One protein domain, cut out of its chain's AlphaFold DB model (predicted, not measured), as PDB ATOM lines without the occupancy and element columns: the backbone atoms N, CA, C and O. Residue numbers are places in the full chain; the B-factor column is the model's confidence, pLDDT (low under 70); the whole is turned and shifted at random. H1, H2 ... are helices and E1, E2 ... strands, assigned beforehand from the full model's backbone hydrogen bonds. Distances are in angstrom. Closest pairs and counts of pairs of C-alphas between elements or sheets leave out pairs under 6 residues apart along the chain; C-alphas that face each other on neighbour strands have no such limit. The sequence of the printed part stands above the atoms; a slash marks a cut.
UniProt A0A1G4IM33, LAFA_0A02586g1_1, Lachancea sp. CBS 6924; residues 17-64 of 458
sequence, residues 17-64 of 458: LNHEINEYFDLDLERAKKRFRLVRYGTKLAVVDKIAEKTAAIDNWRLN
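What this domain is: This is residues 17 to 64 of the 458 residues of the protein "LAFA_0A02586g1_1" of Lachancea sp. CBS 6924 (UniProt A0A1G4IM33). The model is a loose, three-armed shape: H2, the two-stranded hairpin of E1 and E2, and the long helix H3 meet near residues 35, 36, 49 and 50, and H1 hangs from the far end of H2. Residues 17 to 22 of H1 and 54 to 64 of H3 stick out. The printed part has 48 residues with three named helices and two strands, in the order H1, H2, E1, E2, H3; the sheet, E1 - E2, is antiparallel, and the class is mixed, helices and strands. The whole is loose, with a radius of gyration of the C-alphas of 13.2 A, and flat, spanning 34 by 32 by 17 A.

Where its parts are: H1 is residues 17 to 25, 12.5 A long, with C-alpha 17 at (218.438, 159.296, 40.293). H2 is residues 29 to 35. E1 is residues 36 to 41, 15.4 A, from C-alpha 36 at (207.865, 169.843, 52.812). E2 is residues 44 to 49, 16.1 A. H3 is residues 50 to 64, 21.0 A, ending with C-alpha 64 at (200.643, 177.575, 28.628).

How they stand to each other: H1 is apart from H2, E1, E2 and H3. H2 and H3 are close but not clearly touching, the closest C-alphas being those of Arg 35 and Lys 50, 5.6 A apart; they run the same way at a shallow tilt of 15 degrees. The closest C-alphas of E1 and H3, those of Phe 36 and Lys 50, are 5.6 A apart. E1 and E2 form an antiparallel hairpin, their directions at 149 degrees, with N 37 and O 48 at 2.8 A and N 46 and O 39 at 2.9 A, within hydrogen-bond range. In H1, H2 and H3 every O i to N i+4 pair is within hydrogen-bond range.

The domain as a whole: The two C-alphas farthest apart, those of Leu 29 and Asn 64, are 35.8 A apart. The printed part has no cut, and the four links between successive elements are tight. The mean pLDDT of the printed part is 76.8, and residue 23 is under 70.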
ATOM      1  N   LEU A  17     218.712 160.261  39.220       78.19
ATOM      2  CA  LEU A  17     218.438 159.296  40.293       78.19
ATOM      3  C   LEU A  17     219.518 159.338  41.379       78.19
ATOM      4  O   LEU A  17     219.197 159.329  42.562       78.19
ATOM      5  N   ASN A  18     220.794 159.439  40.999       77.12
ATOM      6  CA  ASN A  18     221.889 159.582  41.953       77.12
ATOM      7  C   ASN A  18     221.768 160.899  42.746       77.12
ATOM      8  O   ASN A  18     221.972 160.908  43.957       77.12
ATOM      9  N   HIS A  19     221.378 162.007  42.111       73.75
ATOM     10  CA  HIS A  19     221.118 163.269  42.809       73.75
ATOM     11  C   HIS A  19     219.938 163.162  43.791       73.75
ATOM     12  O   HIS A  19     220.081 163.567  44.942       73.75
ATOM     13  N   GLU A  20     218.819 162.553  43.385       74.94
ATOM     14  CA  GLU A  20     217.646 162.313  44.244       74.94
ATOM     15  C   GLU A  20     217.975 161.396  45.439       74.94
ATOM     16  O   GLU A  20     217.534 161.657  46.559       74.94
ATOM     17  N   ILE A  21     218.800 160.363  45.231       75.50
ATOM     18  CA  ILE A  21     219.307 159.476  46.291       75.50
ATOM     19  C   ILE A  21     220.183 160.253  47.280       75.50
ATOM     20  O   ILE A  21     219.986 160.138  48.490       75.50
ATOM     21  N   ASN A  22     221.128 161.057  46.785       76.06
ATOM     22  CA  ASN A  22     221.989 161.855  47.654       76.06
ATOM     23  C   ASN A  22     221.166 162.896  48.430       76.06
ATOM     24  O   ASN A  22     221.278 162.928  49.649       76.06
ATOM     25  N   GLU A  23     220.265 163.653  47.787       68.31
ATOM     26  CA  GLU A  23     219.345 164.581  48.471       68.31
ATOM     27  C   GLU A  23     218.510 163.912  49.576       68.31
ATOM     28  O   GLU A  23     218.225 164.550  50.590       68.31
ATOM     29  N   TYR A  24     218.107 162.649  49.391       70.31
ATOM     30  CA  TYR A  24     217.341 161.896  50.386       70.31
ATOM     31  C   TYR A  24     218.180 161.536  51.623       70.31
ATOM     32  O   TYR A  24     217.692 161.658  52.748       70.31
ATOM     33  N   PHE A  25     219.440 161.127  51.443       72.25
ATOM     34  CA  PHE A  25     220.348 160.852  52.564       72.25
ATOM     35  C   PHE A  25     220.846 162.132  53.259       72.25
ATOM     36  O   PHE A  25     221.046 162.132  54.472       72.25
ATOM     37  N   ASP A  26     220.951 163.239  52.522       72.50
ATOM     38  CA  ASP A  26     221.335 164.568  53.014       72.50
ATOM     39  C   ASP A  26     220.167 165.351  53.673       72.50
ATOM     40  O   ASP A  26     220.271 166.559  53.926       72.50
ATOM     41  N   LEU A  27     219.020 164.708  53.924       72.44
ATOM     42  CA  LEU A  27     217.767 165.370  54.303       72.44
ATOM     43  C   LEU A  27     217.609 165.597  55.824       72.44
ATOM     44  O   LEU A  27     216.814 164.939  56.497       72.44
ATOM     45  N   ASP A  28     218.324 166.584  56.372       78.75
ATOM     46  CA  ASP A  28     218.173 166.979  57.781       78.75
ATOM     47  C   ASP A  28     216.771 167.548  58.138       78.75
ATOM     48  O   ASP A  28     215.970 167.933  57.280       78.75
ATOM     49  N   LEU A  29     216.462 167.631  59.441       72.31
ATOM     50  CA  LEU A  29     215.146 168.058  59.943       72.31
ATOM     51  C   LEU A  29     214.795 169.525  59.601       72.31
ATOM     52  O   LEU A  29     213.614 169.879  59.552       72.31
ATOM     53  N   GLU A  30     215.777 170.401  59.368       75.94
ATOM     54  CA  GLU A  30     215.522 171.762  58.889       75.94
ATOM     55  C   GLU A  30     215.272 171.803  57.384       75.94
ATOM     56  O   GLU A  30     214.331 172.474  56.947       75.94
ATOM     57  N   ARG A  31     216.081 171.088  56.592       74.31
ATOM     58  CA  ARG A  31     215.877 170.900  55.147       74.31
ATOM     59  C   ARG A  31     214.493 170.314  54.889       74.31
ATOM     60  O   ARG A  31     213.748 170.872  54.088       74.31
ATOM     61  N   ALA A  32     214.087 169.298  55.651       72.44
ATOM     62  CA  ALA A  32     212.750 168.716  55.596       72.44
ATOM     63  C   ALA A  32     211.638 169.744  55.892       72.44
ATOM     64  O   ALA A  32     210.690 169.861  55.116       72.44
ATOM     65  N   LYS A  33     211.761 170.557  56.955       75.62
ATOM     66  CA  LYS A  33     210.797 171.639  57.266       75.62
ATOM     67  C   LYS A  33     210.750 172.728  56.185       75.62
ATOM     68  O   LYS A  33     209.685 173.296  55.927       75.62
ATOM     69  N   LYS A  34     211.882 173.025  55.537       74.44
ATOM     70  CA  LYS A  34     211.980 173.978  54.418       74.44
ATOM     71  C   LYS A  34     211.328 173.402  53.154       74.44
ATOM     72  O   LYS A  34     210.453 174.064  52.596       74.44
ATOM     73  N   ARG A  35     211.637 172.158  52.777       78.31
ATOM     74  CA  ARG A  35     211.135 171.454  51.581       78.31
ATOM     75  C   ARG A  35     209.655 171.078  51.660       78.31
ATOM     76  O   ARG A  35     208.891 171.443  50.776       78.31
ATOM     77  N   PHE A  36     209.210 170.426  52.730       82.94
ATOM     78  CA  PHE A  36     207.865 169.843  52.812       82.94
ATOM     79  C   PHE A  36     206.867 170.700  53.604       82.94
ATOM     80  O   PHE A  36     207.239 171.477  54.490       82.94
ATOM     81  N   ARG A  37     205.572 170.564  53.298       83.88
ATOM     82  CA  ARG A  37     204.442 171.054  54.107       83.88
ATOM     83  C   ARG A  37     203.408 169.954  54.320       83.88
ATOM     84  O   ARG A  37     203.149 169.170  53.417       83.88
ATOM     85  N   LEU A  38     202.771 169.940  55.489       82.69
ATOM     86  CA  LEU A  38     201.531 169.194  55.686       82.69
ATOM     87  C   LEU A  38     200.366 170.011  55.118       82.69
ATOM     88  O   LEU A  38     200.168 171.161  55.509       82.69
ATOM     89  N   VAL A  39     199.603 169.416  54.205       82.56
ATOM     90  CA  VAL A  39     198.373 169.982  53.632       82.56
ATOM     91  C   VAL A  39     197.208 169.071  54.006       82.56
ATOM     92  O   VAL A  39     197.330 167.845  53.991       82.56
ATOM     93  N   ARG A  40     196.071 169.664  54.385       78.88
ATOM     94  CA  ARG A  40     194.884 168.926  54.823       78.88
ATOM     95  C   ARG A  40     193.825 168.926  53.724       78.88
ATOM     96  O   ARG A  40     193.187 169.944  53.474       78.88
ATOM     97  N   TYR A  41     193.626 167.774  53.095       77.69
ATOM     98  CA  TYR A  41     192.607 167.548  52.075       77.69
ATOM     99  C   TYR A  41     191.389 166.887  52.736       77.69
ATOM    100  O   TYR A  41     191.285 165.661  52.832       77.69
ATOM    101  N   GLY A  42     190.495 167.721  53.275       80.00
ATOM    102  CA  GLY A  42     189.341 167.276  54.060       80.00
ATOM    103  C   GLY A  42     189.769 166.553  55.340       80.00
ATOM    104  O   GLY A  42     190.386 167.142  56.228       80.00
ATOM    105  N   THR A  43     189.454 165.261  55.443       79.25
ATOM    106  CA  THR A  43     189.859 164.413  56.575       79.25
ATOM    107  C   THR A  43     191.301 163.910  56.481       79.25
ATOM    108  O   THR A  43     191.875 163.554  57.509       79.25
ATOM    109  N   LYS A  44     191.915 163.899  55.288       72.00
ATOM    110  CA  LYS A  44     193.267 163.362  55.068       72.00
ATOM    111  C   LYS A  44     194.340 164.439  55.245       72.00
ATOM    112  O   LYS A  44     194.189 165.567  54.779       72.00
ATOM    113  N   LEU A  45     195.449 164.072  55.883       79.12
ATOM    114  CA  LEU A  45     196.693 164.845  55.885       79.12
ATOM    115  C   LEU A  45     197.641 164.248  54.842       79.12
ATOM    116  O   LEU A  45     197.821 163.033  54.806       79.12
ATOM    117  N   ALA A  46     198.240 165.098  54.014       80.69
ATOM    118  CA  ALA A  46     199.249 164.722  53.031       80.69
ATOM    119  C   ALA A  46     200.513 165.562  53.235       80.69
ATOM    120  O   ALA A  46     200.432 166.755  53.539       80.69
ATOM    121  N   VAL A  47     201.681 164.946  53.055       80.38
ATOM    122  CA  VAL A  47     202.960 165.660  52.983       80.38
ATOM    123  C   VAL A  47     203.182 166.054  51.525       80.38
ATOM    124  O   VAL A  47     203.220 165.192  50.654       80.38
ATOM    125  N   VAL A  48     203.303 167.353  51.264       81.81
ATOM    126  CA  VAL A  48     203.512 167.925  49.929       81.81
ATOM    127  C   VAL A  48     204.898 168.561  49.877       81.81
ATOM    128  O   VAL A  48     205.251 169.367  50.743       81.81
ATOM    129  N   ASP A  49     205.689 168.200  48.871       82.81
ATOM    130  CA  ASP A  49     206.971 168.841  48.575       82.81
ATOM    131  C   ASP A  49     206.715 170.203  47.909       82.81
ATOM    132  O   ASP A  49     206.223 170.268  46.783       82.81
ATOM    133  N   LYS A  50     207.051 171.299  48.599       80.31
ATOM    134  CA  LYS A  50     206.878 172.670  48.091       80.31
ATOM    135  C   LYS A  50     207.776 172.949  46.889       80.31
ATOM    136  O   LYS A  50     207.453 173.830  46.098       80.31
ATOM    137  N   ILE A  51     208.920 172.271  46.785       77.06
ATOM    138  CA  ILE A  51     209.870 172.446  45.686       77.06
ATOM    139  C   ILE A  51     209.292 171.771  44.446       77.06
ATOM    140  O   ILE A  51     209.121 172.442  43.434       77.06
ATOM    141  N   ALA A  52     208.883 170.503  44.548       77.25
ATOM    142  CA  ALA A  52     208.237 169.797  43.439       77.25
ATOM    143  C   ALA A  52     206.919 170.473  43.007       77.25
ATOM    144  O   ALA A  52     206.681 170.644  41.815       77.25
ATOM    145  N   GLU A  53     206.101 170.932  43.962       80.88
ATOM    146  CA  GLU A  53     204.872 171.692  43.698       80.88
ATOM    147  C   GLU A  53     205.161 173.029  42.984       80.88
ATOM    148  O   GLU A  53     204.488 173.361  42.008       80.88
ATOM    149  N   LYS A  54     206.196 173.776  43.407       77.44
ATOM    150  CA  LYS A  54     206.630 175.014  42.732       77.44
ATOM    151  C   LYS A  54     207.150 174.729  41.319       77.44
ATOM    152  O   LYS A  54     206.801 175.467  40.403       77.44
ATOM    153  N   THR A  55     207.959 173.688  41.134       77.06
ATOM    154  CA  THR A  55     208.507 173.302  39.824       77.06
ATOM    155  C   THR A  55     207.387 172.889  38.869       77.06
ATOM    156  O   THR A  55     207.265 173.478  37.802       77.06
ATOM    157  N   ALA A  56     206.478 172.005  39.289       77.94
ATOM    158  CA  ALA A  56     205.323 171.608  38.482       77.94
ATOM    159  C   ALA A  56     204.403 172.795  38.131       77.94
ATOM    160  O   ALA A  56     203.874 172.857  37.022       77.94
ATOM    161  N   ALA A  57     204.237 173.767  39.036       77.06
ATOM    162  CA  ALA A  57     203.506 175.001  38.747       77.06
ATOM    163  C   ALA A  57     204.236 175.903  37.731       77.06
ATOM    164  O   ALA A  57     203.586 176.484  36.863       77.06
ATOM    165  N   ILE A  58     205.570 176.000  37.806       73.31
ATOM    166  CA  ILE A  58     206.401 176.725  36.831       73.31
ATOM    167  C   ILE A  58     206.342 176.053  35.455       73.31
ATOM    168  O   ILE A  58     206.171 176.749  34.459       73.31
ATOM    169  N   ASP A  59     206.440 174.729  35.381       74.75
ATOM    170  CA  ASP A  59     206.454 174.004  34.107       74.75
ATOM    171  C   ASP A  59     205.070 173.981  33.446       74.75
ATOM    172  O   ASP A  59     204.955 174.220  32.245       74.75
ATOM    173  N   ASN A  60     203.994 173.834  34.227       77.31
ATOM    174  CA  ASN A  60     202.629 174.024  33.732       77.31
ATOM    175  C   ASN A  60     202.410 175.468  33.236       77.31
ATOM    176  O   ASN A  60     201.834 175.679  32.170       77.31
ATOM    177  N   TRP A  61     202.928 176.479  33.944       77.38
ATOM    178  CA  TRP A  61     202.893 177.865  33.467       77.38
ATOM    179  C   TRP A  61     203.662 178.035  32.143       77.38
ATOM    180  O   TRP A  61     203.083 178.541  31.183       77.38
ATOM    181  N   ARG A  62     204.901 177.526  32.045       73.69
ATOM    182  CA  ARG A  62     205.735 177.549  30.823       73.69
ATOM    183  C   ARG A  62     205.025 176.937  29.613       73.69
ATOM    184  O   ARG A  62     205.081 177.517  28.533       73.69
ATOM    185  N   LEU A  63     204.341 175.805  29.798       70.75
ATOM    186  CA  LEU A  63     203.603 175.091  28.745       70.75
ATOM    187  C   LEU A  63     202.361 175.841  28.231       70.75
ATOM    188  O   LEU A  63     201.904 175.571  27.122       70.75
ATOM    189  N   ASN A  64     201.809 176.773  29.015       74.56
ATOM    190  CA  ASN A  64     200.643 177.575  28.628       74.56
ATOM    191  C   ASN A  64     201.009 178.921  27.975       74.56
ATOM    192  O   ASN A  64     200.128 179.599  27.440       74.56
TER     193      ASN A  64